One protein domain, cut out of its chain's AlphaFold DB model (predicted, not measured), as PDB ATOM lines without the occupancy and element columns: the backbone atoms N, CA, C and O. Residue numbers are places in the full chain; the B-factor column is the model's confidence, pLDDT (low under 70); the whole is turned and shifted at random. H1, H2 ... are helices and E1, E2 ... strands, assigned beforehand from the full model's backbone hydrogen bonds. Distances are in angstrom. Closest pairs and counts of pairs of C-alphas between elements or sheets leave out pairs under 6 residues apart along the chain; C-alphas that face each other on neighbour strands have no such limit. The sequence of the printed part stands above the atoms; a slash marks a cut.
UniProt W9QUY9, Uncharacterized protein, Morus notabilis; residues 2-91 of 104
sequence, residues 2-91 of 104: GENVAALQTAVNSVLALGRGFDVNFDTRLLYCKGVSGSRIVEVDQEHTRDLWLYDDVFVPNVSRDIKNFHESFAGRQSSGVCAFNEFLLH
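What this domain is: This is residues 2 to 91 of the 104 residues of an uncharacterized protein of Morus notabilis (UniProt W9QUY9). Little regular structure is here: a small hairpin of two strands, E1 and E2, with one helix, H1, packed on E2, long loops, and a free arm, residues 72 to 91, that ends in short H2. The 90 printed residues run H1, E1, E2, H2, with an antiparallel sheet E1 - E2; the class is mixed, with 33 residues in named elements. It is only just loose, close to compact, with a radius of gyration of the C-alphas of 15.0 A, spanning 41 by 36 by 29 A.

Where its parts are: Find E1 at residues 49 to 53 and E2 at 59 to 64. H1, residues 2 to 17, runs 22.8 A from C-alpha 2 at (41.701, 27.908, -13.698). H2, residues 85 to 90, ends at C-alpha 90 at (30.273, 45.302, -50.794).

How they stand to each other: In the hairpin, N 50 and O 63 are 2.8 A apart, within hydrogen-bond range. The closest C-alphas of H1 and E2 are Val 12 and Val 60, 6.2 A. H2 is apart from H1 and E1. In H1 and H2 every O i to N i+4 pair is within hydrogen-bond range.

The domain as a whole: The C-alphas of Gly 2 and Asn 86, the two farthest apart, are 45.0 A apart. The printed part has no cut; the links H1 to E1 and E2 to H2 are long. Look for pLDDT under 70 at residues 2 to 3, 23 to 38, 71 to 83 and 85 to 91.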
ATOM      1  N   GLY A   2      43.147  27.704 -13.470       60.44
ATOM      2  CA  GLY A   2      41.701  27.908 -13.698       60.44
ATOM      3  C   GLY A   2      41.320  28.939 -14.775       60.44
ATOM      4  O   GLY A   2      40.293  28.776 -15.426       60.44
ATOM      5  N   GLU A   3      42.149  29.958 -15.011       61.19
ATOM      6  CA  GLU A   3      41.854  31.042 -15.969       61.19
ATOM      7  C   GLU A   3      41.794  30.542 -17.423       61.19
ATOM      8  O   GLU A   3      40.839  30.850 -18.134       61.19
ATOM      9  N   ASN A   4      42.715  29.657 -17.829       72.62
ATOM     10  CA  ASN A   4      42.692  29.033 -19.160       72.62
ATOM     11  C   ASN A   4      41.430  28.191 -19.406       72.62
ATOM     12  O   ASN A   4      40.956  28.116 -20.537       72.62
ATOM     13  N   VAL A   5      40.848  27.585 -18.364       82.25
ATOM     14  CA  VAL A   5      39.612  26.794 -18.498       82.25
ATOM     15  C   VAL A   5      38.408  27.705 -18.730       82.25
ATOM     16  O   VAL A   5      37.604  27.443 -19.623       82.25
ATOM     17  N   ALA A   6      38.300  28.801 -17.973       82.25
ATOM     18  CA  ALA A   6      37.223  29.772 -18.147       82.25
ATOM     19  C   ALA A   6      37.299  30.470 -19.517       82.25
ATOM     20  O   ALA A   6      36.273  30.613 -20.189       82.25
ATOM     21  N   ALA A   7      38.504  30.839 -19.959       80.69
ATOM     22  CA  ALA A   7      38.743  31.429 -21.275       80.69
ATOM     23  C   ALA A   7      38.395  30.454 -22.412       80.69
ATOM     24  O   ALA A   7      37.677  30.819 -23.344       80.69
ATOM     25  N   LEU A   8      38.822  29.191 -22.309       85.06
ATOM     26  CA  LEU A   8      38.494  28.161 -23.294       85.06
ATOM     27  C   LEU A   8      36.984  27.924 -23.384       85.06
ATOM     28  O   LEU A   8      36.418  27.916 -24.474       85.06
ATOM     29  N   GLN A   9      36.310  27.764 -22.247       85.25
ATOM     30  CA  GLN A   9      34.870  27.511 -22.218       85.25
ATOM     31  C   GLN A   9      34.072  28.695 -22.775       85.25
ATOM     32  O   GLN A   9      33.097  28.518 -23.504       85.25
ATOM     33  N   THR A  10      34.537  29.906 -22.492       83.50
ATOM     34  CA  THR A  10      34.033  31.143 -23.083       83.50
ATOM     35  C   THR A  10      34.178  31.152 -24.605       83.50
ATOM     36  O   THR A  10      33.212  31.441 -25.318       83.50
ATOM     37  N   ALA A  11      35.346  30.779 -25.124       85.00
ATOM     38  CA  ALA A  11      35.582  30.706 -26.559       85.00
ATOM     39  C   ALA A  11      34.725  29.632 -27.246       85.00
ATOM     40  O   ALA A  11      34.112  29.899 -28.279       85.00
ATOM     41  N   VAL A  12      34.606  28.445 -26.643       87.00
ATOM     42  CA  VAL A  12      33.727  27.369 -27.127       87.00
ATOM     43  C   VAL A  12      32.282  27.860 -27.215       87.00
ATOM     44  O   VAL A  12      31.647  27.735 -28.262       87.00
ATOM     45  N   ASN A  13      31.769  28.485 -26.152       83.38
ATOM     46  CA  ASN A  13      30.407  29.019 -26.137       83.38
ATOM     47  C   ASN A  13      30.202  30.104 -27.203       83.38
ATOM     48  O   ASN A  13      29.145  30.161 -27.827       83.38
ATOM     49  N   SER A  14      31.226  30.923 -27.447       81.44
ATOM     50  CA  SER A  14      31.207  31.967 -28.473       81.44
ATOM     51  C   SER A  14      31.072  31.370 -29.876       81.44
ATOM     52  O   SER A  14      30.189  31.765 -30.635       81.44
ATOM     53  N   VAL A  15      31.876  30.353 -30.200       85.56
ATOM     54  CA  VAL A  15      31.813  29.638 -31.486       85.56
ATOM     55  C   VAL A  15      30.461  28.941 -31.683       85.56
ATOM     56  O   VAL A  15      29.889  28.970 -32.776       85.56
ATOM     57  N   LEU A  16      29.912  28.335 -30.627       82.62
ATOM     58  CA  LEU A  16      28.619  27.643 -30.674       82.62
ATOM     59  C   LEU A  16      27.418  28.589 -30.813       82.62
ATOM     60  O   LEU A  16      26.355  28.164 -31.281       82.62
ATOM     61  N   ALA A  17      27.571  29.846 -30.396       80.56
ATOM     62  CA  ALA A  17      26.558  30.887 -30.510       80.56
ATOM     63  C   ALA A  17      26.499  31.535 -31.901       80.56
ATOM     64  O   ALA A  17      25.458  32.088 -32.271       80.56
ATOM     65  N   LEU A  18      27.577  31.455 -32.690       81.44
ATOM     66  CA  LEU A  18      27.624  32.029 -34.035       81.44
ATOM     67  C   LEU A  18      26.456  31.535 -34.897       81.44
ATOM     68  O   LEU A  18      26.179  30.336 -34.990       81.44
ATOM     69  N   GLY A  19      25.761  32.474 -35.531       76.88
ATOM     70  CA  GLY A  19      24.612  32.185 -36.384       76.88
ATOM     71  C   GLY A  19      23.307  31.869 -35.647       76.88
ATOM     72  O   GLY A  19      22.305  31.699 -36.325       76.88
ATOM     73  N   ARG A  20      23.237  31.816 -34.305       78.88
ATOM     74  CA  ARG A  20      21.969  31.543 -33.581       78.88
ATOM     75  C   ARG A  20      20.983  32.719 -33.551       78.88
ATOM     76  O   ARG A  20      19.783  32.507 -33.430       78.88
ATOM     77  N   GLY A  21      21.479  33.945 -33.713       72.25
ATOM     78  CA  GLY A  21      20.683  35.168 -33.591       72.25
ATOM     79  C   GLY A  21      20.452  35.595 -32.142       72.25
ATOM     80  O   GLY A  21      20.451  34.785 -31.213       72.25
ATOM     81  N   PHE A  22      20.252  36.896 -31.958       72.75
ATOM     82  CA  PHE A  22      20.005  37.522 -30.663       72.75
ATOM     83  C   PHE A  22      18.701  38.307 -30.725       72.75
ATOM     84  O   PHE A  22      18.349  38.871 -31.761       72.75
ATOM     85  N   ASP A  23      17.980  38.329 -29.615       66.50
ATOM     86  CA  ASP A  23      16.788  39.153 -29.474       66.50
ATOM     87  C   ASP A  23      17.212  40.537 -29.019       66.50
ATOM     88  O   ASP A  23      17.696  40.684 -27.907       66.50
ATOM     89  N   VAL A  24      17.043  41.532 -29.887       64.38
ATOM     90  CA  VAL A  24      17.450  42.923 -29.632       64.38
ATOM     91  C   VAL A  24      16.684  43.586 -28.486       64.38
ATOM     92  O   VAL A  24      17.153  44.585 -27.949       64.38
ATOM     93  N   ASN A  25      15.515  43.054 -28.109       64.56
ATOM     94  CA  ASN A  25      14.777  43.524 -26.934       64.56
ATOM     95  C   ASN A  25      15.309  42.899 -25.638       64.56
ATOM     96  O   ASN A  25      14.992  43.375 -24.547       64.56
ATOM     97  N   PHE A  26      16.098  41.833 -25.755       61.53
ATOM     98  CA  PHE A  26      16.861  41.232 -24.676       61.53
ATOM     99  C   PHE A  26      18.354  41.548 -24.851       61.53
ATOM    100  O   PHE A  26      18.803  42.172 -25.807       61.53
ATOM    101  N   ASP A  27      19.139  41.180 -23.853       60.75
ATOM    102  CA  ASP A  27      20.568  41.457 -23.810       60.75
ATOM    103  C   ASP A  27      21.335  40.575 -24.822       60.75
ATOM    104  O   ASP A  27      20.996  39.410 -25.017       60.75
ATOM    105  N   THR A  28      22.377  41.104 -25.470       63.06
ATOM    106  CA  THR A  28      23.174  40.404 -26.499       63.06
ATOM    107  C   THR A  28      24.206  39.427 -25.928       63.06
ATOM    108  O   THR A  28      24.964  38.815 -26.682       63.06
ATOM    109  N   ARG A  29      24.265  39.252 -24.600       66.44
ATOM    110  CA  ARG A  29      25.104  38.224 -23.960       66.44
ATOM    111  C   ARG A  29      24.812  36.829 -24.532       66.44
ATOM    112  O   ARG A  29      23.660  36.480 -24.775       66.44
ATOM    113  N   LEU A  30      25.851  35.987 -24.639       63.62
ATOM    114  CA  LEU A  30      25.763  34.596 -25.135       63.62
ATOM    115  C   LEU A  30      24.645  33.769 -24.473       63.62
ATOM    116  O   LEU A  30      24.082  32.869 -25.088       63.62
ATOM    117  N   LEU A  31      24.314  34.084 -23.217       63.94
ATOM    118  CA  LEU A  31      23.252  33.434 -22.449       63.94
ATOM    119  C   LEU A  31      21.853  33.586 -23.082       63.94
ATOM    120  O   LEU A  31      20.968  32.788 -22.787       63.94
ATOM    121  N   TYR A  32      21.649  34.588 -23.942       65.69
ATOM    122  CA  TYR A  32      20.354  34.924 -24.540       65.69
ATOM    123  C   TYR A  32      20.281  34.674 -26.052       65.69
ATOM    124  O   TYR A  32      19.330  35.127 -26.696       65.69
ATOM    125  N   CYS A  33      21.240  33.940 -26.636       65.12
ATOM    126  CA  CYS A  33      21.109  33.459 -28.012       65.12
ATOM    127  C   CYS A  33      19.774  32.720 -28.185       65.12
ATOM    128  O   CYS A  33      19.468  31.792 -27.432       65.12
ATOM    129  N   LYS A  34      18.966  33.129 -29.168       64.81
ATOM    130  CA  LYS A  34      17.665  32.506 -29.452       64.81
ATOM    131  C   LYS A  34      17.840  31.250 -30.315       64.81
ATOM    132  O   LYS A  34      18.911  30.978 -30.847       64.81
ATOM    133  N   GLY A  35      16.757  30.488 -30.452       63.09
ATOM    134  CA  GLY A  35      16.701  29.275 -31.270       63.09
ATOM    135  C   GLY A  35      16.681  27.991 -30.441       63.09
ATOM    136  O   GLY A  35      17.041  27.976 -29.265       63.09
ATOM    137  N   VAL A  36      16.227  26.899 -31.057       67.62
ATOM    138  CA  VAL A  36      16.320  25.564 -30.457       67.62
ATOM    139  C   VAL A  36      17.786  25.128 -30.417       67.62
ATOM    140  O   VAL A  36      18.603  25.555 -31.238       67.62
ATOM    141  N   SER A  37      18.157  24.270 -29.468       68.88
ATOM    142  CA  SER A  37      19.500  23.684 -29.455       68.88
ATOM    143  C   SER A  37      19.808  23.036 -30.807       68.88
ATOM    144  O   SER A  37      19.124  22.107 -31.216       68.88
ATOM    145  N   GLY A  38      20.826  23.556 -31.498       69.94
ATOM    146  CA  GLY A  38      21.240  23.082 -32.821       69.94
ATOM    147  C   GLY A  38      20.704  23.892 -34.005       69.94
ATOM    148  O   GLY A  38      21.213  23.711 -35.106       69.94
ATOM    149  N   SER A  39      19.757  24.821 -33.818       74.88
ATOM    150  CA  SER A  39      19.334  25.714 -34.908       74.88
ATOM    151  C   SER A  39      20.265  26.911 -35.052       74.88
ATOM    152  O   SER A  39      20.584  27.568 -34.057       74.88
ATOM    153  N   ARG A  40      20.626  27.239 -36.294       78.19
ATOM    154  CA  ARG A  40      21.255  28.506 -36.675       78.19
ATOM    155  C   ARG A  40      20.391  29.187 -37.741       78.19
ATOM    156  O   ARG A  40      19.805  28.518 -38.582       78.19
ATOM    157  N   ILE A  41      20.307  30.509 -37.674       76.50
ATOM    158  CA  ILE A  41      19.719  31.391 -38.691       76.50
ATOM    159  C   ILE A  41      20.634  31.468 -39.922       76.50
ATOM    160  O   ILE A  41      20.159  31.692 -41.030       76.50
ATOM    161  N   VAL A  42      21.940  31.270 -39.722       78.81
ATOM    162  CA  VAL A  42      22.954  31.287 -40.780       78.81
ATOM    163  C   VAL A  42      23.640  29.931 -40.842       78.81
ATOM    164  O   VAL A  42      23.979  29.350 -39.807       78.81
ATOM    165  N   GLU A  43      23.836  29.431 -42.057       80.88
ATOM    166  CA  GLU A  43      24.573  28.199 -42.302       80.88
ATOM    167  C   GLU A  43      26.062  28.392 -41.995       80.88
ATOM    168  O   GLU A  43      26.651  29.432 -42.283       80.88
ATOM    169  N   VAL A  44      26.662  27.386 -41.365       83.25
ATOM    170  CA  VAL A  44      28.087  27.358 -41.038       83.25
ATOM    171  C   VAL A  44      28.618  26.022 -41.529       83.25
ATOM    172  O   VAL A  44      28.056  24.990 -41.160       83.25
ATOM    173  N   ASP A  45      29.685  26.041 -42.327       85.56
ATOM    174  CA  ASP A  45      30.327  24.833 -42.848       85.56
ATOM    175  C   ASP A  45      30.882  23.992 -41.687       85.56
ATOM    176  O   ASP A  45      31.829  24.399 -41.009       85.56
ATOM    177  N   GLN A  46      30.255  22.842 -41.431       86.06
ATOM    178  CA  GLN A  46      30.673  21.887 -40.397       86.06
ATOM    179  C   GLN A  46      31.512  20.734 -40.955       86.06
ATOM    180  O   GLN A  46      32.043  19.951 -40.172       86.06
ATOM    181  N   GLU A  47      31.630  20.607 -42.278       92.81
ATOM    182  CA  GLU A  47      32.408  19.538 -42.907       92.81
ATOM    183  C   GLU A  47      33.891  19.909 -42.963       92.81
ATOM    184  O   GLU A  47      34.760  19.069 -42.719       92.81
ATOM    185  N   HIS A  48      34.195  21.180 -43.235       92.81
ATOM    186  CA  HIS A  48      35.567  21.664 -43.346       92.81
ATOM    187  C   HIS A  48      35.983  22.462 -42.112       92.81
ATOM    188  O   HIS A  48      35.805  23.682 -42.027       92.81
ATOM    189  N   THR A  49      36.598  21.765 -41.160       94.88
ATOM    190  CA  THR A  49      36.990  22.339 -39.870       94.88
ATOM    191  C   THR A  49      38.502  22.386 -39.650       94.88
ATOM    192  O   THR A  49      39.262  21.637 -40.260       94.88
ATOM    193  N   ARG A  50      38.938  23.251 -38.729       93.94
ATOM    194  CA  ARG A  50      40.316  23.386 -38.240       93.94
ATOM    195  C   ARG A  50      40.335  23.725 -36.748       93.94
ATOM    196  O   ARG A  50      39.333  24.184 -36.201       93.94
ATOM    197  N   ASP A  51      41.492  23.573 -36.117       93.25
ATOM    198  CA  ASP A  51      41.716  24.102 -34.771       93.25
ATOM    199  C   ASP A  51      41.923  25.623 -34.841       93.25
ATOM    200  O   ASP A  51      42.786  26.124 -35.572       93.25
ATOM    201  N   LEU A  52      41.101  26.372 -34.105       90.06
ATOM    202  CA  LEU A  52      41.151  27.830 -34.038       90.06
ATOM    203  C   LEU A  52      41.997  28.271 -32.839       90.06
ATOM    204  O   LEU A  52      41.544  28.208 -31.696       90.06
ATOM    205  N   TRP A  53      43.208  28.751 -33.113       87.50
ATOM    206  CA  TRP A  53      44.187  29.183 -32.111       87.50
ATOM    207  C   TRP A  53      43.961  30.615 -31.628       87.50
ATOM    208  O   TRP A  53      44.092  31.560 -32.406       87.50
ATOM    209  N   LEU A  54      43.654  30.778 -30.347       83.19
ATOM    210  CA  LEU A  54      43.528  32.059 -29.649       83.19
ATOM    211  C   LEU A  54      44.892  32.449 -29.041       83.19
ATOM    212  O   LEU A  54      45.931  32.145 -29.621       83.19
ATOM    213  N   TYR A  55      44.895  33.163 -27.916       75.88
ATOM    214  CA  TYR A  55      46.100  33.607 -27.205       75.88
ATOM    215  C   TYR A  55      46.657  32.529 -26.254       75.88
ATOM    216  O   TYR A  55      45.922  31.623 -25.861       75.88
ATOM    217  N   ASP A  56      47.936  32.659 -25.873       76.44
ATOM    218  CA  ASP A  56      48.615  31.908 -24.795       76.44
ATOM    219  C   ASP A  56      48.435  30.374 -24.807       76.44
ATOM    220  O   ASP A  56      48.381  29.746 -23.754       76.44
ATOM    221  N   ASP A  57      48.319  29.757 -25.985       80.44
ATOM    222  CA  ASP A  57      48.092  28.311 -26.187       80.44
ATOM    223  C   ASP A  57      46.644  27.813 -25.997       80.44
ATOM    224  O   ASP A  57      46.388  26.605 -25.974       80.44
ATOM    225  N   VAL A  58      45.657  28.708 -25.917       83.81
ATOM    226  CA  VAL A  58      44.238  28.325 -25.932       83.81
ATOM    227  C   VAL A  58      43.771  28.130 -27.374       83.81
ATOM    228  O   VAL A  58      43.877  29.040 -28.194       83.81
ATOM    229  N   PHE A  59      43.183  26.977 -27.698       89.00
ATOM    230  CA  PHE A  59      42.558  26.744 -29.002       89.00
ATOM    231  C   PHE A  59      41.189  26.077 -28.869       89.00
ATOM    232  O   PHE A  59      40.930  25.329 -27.926       89.00
ATOM    233  N   VAL A  60      40.309  26.344 -29.833       90.56
ATOM    234  CA  VAL A  60      39.014  25.667 -29.961       90.56
ATOM    235  C   VAL A  60      39.106  24.670 -31.117       90.56
ATOM    236  O   VAL A  60      39.406  25.092 -32.235       90.56
ATOM    237  N   PRO A  61      38.869  23.368 -30.892       92.12
ATOM    238  CA  PRO A  61      38.952  22.373 -31.952       92.12
ATOM    239  C   PRO A  61      37.713  22.369 -32.851       92.12
ATOM    240  O   PRO A  61      36.633  22.798 -32.441       92.12
ATOM    241  N   ASN A  62      37.858  21.799 -34.052       92.81
ATOM    242  CA  ASN A  62      36.760  21.534 -34.996       92.81
ATOM    243  C   ASN A  62      35.896  22.767 -35.322       92.81
ATOM    244  O   ASN A  62      34.672  22.687 -35.437       92.81
ATOM    245  N   VAL A  63      36.531  23.927 -35.466       91.19
ATOM    246  CA  VAL A  63      35.852  25.159 -35.862       91.19
ATOM    247  C   VAL A  63      35.819  25.240 -37.382       91.19
ATOM    248  O   VAL A  63      36.813  24.937 -38.037       91.19
ATOM    249  N   SER A  64      34.689  25.663 -37.952       90.81
ATOM    250  CA  SER A  64      34.566  25.926 -39.391       90.81
ATOM    251  C   SER A  64      35.732  26.775 -39.903       90.81
ATOM    252  O   SER A  64      36.091  27.776 -39.276       90.81
ATOM    253  N   ARG A  65      36.318  26.408 -41.050       88.81
ATOM    254  CA  ARG A  65      37.431  27.165 -41.653       88.81
ATOM    255  C   ARG A  65      37.068  28.625 -41.948       88.81
ATOM    256  O   ARG A  65      37.961  29.471 -41.943       88.81
ATOM    257  N   ASP A  66      35.782  28.893 -42.166       84.50
ATOM    258  CA  ASP A  66      35.248  30.211 -42.518       84.50
ATOM    259  C   ASP A  66      35.184  31.146 -41.301       84.50
ATOM    260  O   ASP A  66      35.093  32.365 -41.440       84.50
ATOM    261  N   ILE A  67      35.293  30.595 -40.088       85.25
ATOM    262  CA  ILE A  67      35.427  31.379 -38.865       85.25
ATOM    263  C   ILE A  67      36.897  31.774 -38.709       85.25
ATOM    264  O   ILE A  67      37.809  30.947 -38.560       85.25
ATOM    265  N   LYS A  68      37.126  33.085 -38.726       81.69
ATOM    266  CA  LYS A  68      38.429  33.698 -38.483       81.69
ATOM    267  C   LYS A  68      38.483  34.258 -37.069       81.69
ATOM    268  O   LYS A  68      37.470  34.669 -36.507       81.69
ATOM    269  N   ASN A  69      39.682  34.293 -36.510       78.88
ATOM    270  CA  ASN A  69      39.993  35.170 -35.398       78.88
ATOM    271  C   ASN A  69      41.001  36.209 -35.875       78.88
ATOM    272  O   ASN A  69      41.778  35.969 -36.799       78.88
ATOM    273  N   PHE A  70      40.950  37.376 -35.256       74.62
ATOM    274  CA  PHE A  70      41.850  38.468 -35.568       74.62
ATOM    275  C   PHE A  70      42.645  38.751 -34.305       74.62
ATOM    276  O   PHE A  70      42.077  39.051 -33.260       74.62
ATOM    277  N   HIS A  71      43.960  38.568 -34.406       64.25
ATOM    278  CA  HIS A  71      44.901  38.808 -33.312       64.25
ATOM    279  C   HIS A  71      45.387  40.257 -33.267       64.25
ATOM    280  O   HIS A  71      46.021  40.657 -32.291       64.25
ATOM    281  N   GLU A  72      45.098  41.045 -34.307       61.66
ATOM    282  CA  GLU A  72      45.399  42.469 -34.306       61.66
ATOM    283  C   GLU A  72      44.639  43.147 -33.172       61.66
ATOM    284  O   GLU A  72      43.408  43.169 -33.133       61.66
ATOM    285  N   SER A  73      45.407  43.719 -32.246       54.44
ATOM    286  CA  SER A  73      44.921  44.683 -31.273       54.44
ATOM    287  C   SER A  73      44.383  45.888 -32.035       54.44
ATOM    288  O   SER A  73      45.093  46.876 -32.223       54.44
ATOM    289  N   PHE A  74      43.132  45.833 -32.489       55.47
ATOM    290  CA  PHE A  74      42.424  47.049 -32.842       55.47
ATOM    291  C   PHE A  74      42.460  47.921 -31.588       55.47
ATOM    292  O   PHE A  74      41.940  47.558 -30.531       55.47
ATOM    293  N   ALA A  75      43.196  49.026 -31.665       48.31
ATOM    294  CA  ALA A  75      43.328  49.969 -30.570       48.31
ATOM    295  C   ALA A  75      41.991  50.708 -30.402       48.31
ATOM    296  O   ALA A  75      41.837  51.843 -30.837       48.31
ATOM    297  N   GLY A  76      40.999  50.037 -29.813       54.59
ATOM    298  CA  GLY A  76      39.664  50.571 -29.573       54.59
ATOM    299  C   GLY A  76      38.536  49.684 -30.095       54.59
ATOM    300  O   GLY A  76      38.735  48.799 -30.920       54.59
ATOM    301  N   ARG A  77      37.332  49.967 -29.593       57.59
ATOM    302  CA  ARG A  77      36.075  49.378 -30.061       57.59
ATOM    303  C   ARG A  77      35.862  49.761 -31.524       57.59
ATOM    304  O   ARG A  77      35.776  50.950 -31.830       57.59
ATOM    305  N   GLN A  78      35.719  48.767 -32.393       59.66
ATOM    306  CA  GLN A  78      35.292  48.996 -33.768       59.66
ATOM    307  C   GLN A  78      33.767  49.115 -33.802       59.66
ATOM    308  O   GLN A  78      33.042  48.298 -33.236       59.66
ATOM    309  N   SER A  79      33.257  50.158 -34.446       61.41
ATOM    310  CA  SER A  79      31.827  50.293 -34.708       61.41
ATOM    311  C   SER A  79      31.622  50.762 -36.131       61.41
ATOM    312  O   SER A  79      32.109  51.830 -36.501       61.41
ATOM    313  N   SER A  80      30.859  50.002 -36.907       60.06
ATOM    314  CA  SER A  80      30.257  50.523 -38.127       60.06
ATOM    315  C   SER A  80      29.017  51.345 -37.766       60.06
ATOM    316  O   SER A  80      28.326  51.058 -36.783       60.06
ATOM    317  N   GLY A  81      28.717  52.369 -38.565       63.81
ATOM    318  CA  GLY A  81      27.403  53.008 -38.534       63.81
ATOM    319  C   GLY A  81      26.296  52.048 -38.986       63.81
ATOM    320  O   GLY A  81      26.537  50.872 -39.270       63.81
ATOM    321  N   VAL A  82      25.064  52.555 -39.078       62.81
ATOM    322  CA  VAL A  82      23.979  51.813 -39.735       62.81
ATOM    323  C   VAL A  82      24.326  51.692 -41.214       62.81
ATOM    324  O   VAL A  82      24.416  52.699 -41.911       62.81
ATOM    325  N   CYS A  83      24.527  50.462 -41.662       60.38
ATOM    326  CA  CYS A  83      24.920  50.133 -43.021       60.38
ATOM    327  C   CYS A  83      23.687  49.662 -43.800       60.38
ATOM    328  O   CYS A  83      22.898  48.857 -43.292       60.38
ATOM    329  N   ALA A  84      23.483  50.173 -45.016       70.25
ATOM    330  CA  ALA A  84      22.418  49.659 -45.876       70.25
ATOM    331  C   ALA A  84      22.772  48.241 -46.353       70.25
ATOM    332  O   ALA A  84      23.944  47.906 -46.500       70.25
ATOM    333  N   PHE A  85      21.772  47.412 -46.669       61.94
ATOM    334  CA  PHE A  85      22.011  46.028 -47.111       61.94
ATOM    335  C   PHE A  85      23.015  45.933 -48.275       61.94
ATOM    336  O   PHE A  85      23.890  45.074 -48.284       61.94
ATOM    337  N   ASN A  86      22.943  46.870 -49.221       65.25
ATOM    338  CA  ASN A  86      23.843  46.909 -50.374       65.25
ATOM    339  C   ASN A  86      25.286  47.265 -49.996       65.25
ATOM    340  O   ASN A  86      26.210  46.824 -50.661       65.25
ATOM    341  N   GLU A  87      25.481  48.066 -48.952       64.75
ATOM    342  CA  GLU A  87      26.805  48.465 -48.472       64.75
ATOM    343  C   GLU A  87      27.459  47.310 -47.693       64.75
ATOM    344  O   GLU A  87      28.646  47.052 -47.864       64.75
ATOM    345  N   PHE A  88      26.662  46.518 -46.967       59.97
ATOM    346  CA  PHE A  88      27.119  45.284 -46.325       59.97
ATOM    347  C   PHE A  88      27.608  44.235 -47.337       59.97
ATOM    348  O   PHE A  88      28.625  43.595 -47.104       59.97
ATOM    349  N   LEU A  89      26.929  44.087 -48.480       57.19
ATOM    350  CA  LEU A  89      27.332  43.146 -49.536       57.19
ATOM    351  C   LEU A  89      28.628  43.539 -50.262       57.19
ATOM    352  O   LEU A  89      29.249  42.689 -50.894       57.19
ATOM    353  N   LEU A  90      29.019  44.816 -50.207       55.22
ATOM    354  CA  LEU A  90      30.273  45.302 -50.794       55.22
ATOM    355  C   LEU A  90      31.480  45.049 -49.883       55.22
ATOM    356  O   LEU A  90      32.617  45.111 -50.347       55.22
ATOM    357  N   HIS A  91      31.247  44.745 -48.605       56.31
ATOM    358  CA  HIS A  91      32.273  44.215 -47.724       56.31
ATOM    359  C   HIS A  91      32.355  42.697 -47.929       56.31
ATOM    360  O   HIS A  91      31.481  41.954 -47.498       56.31
TER     361      HIS A  91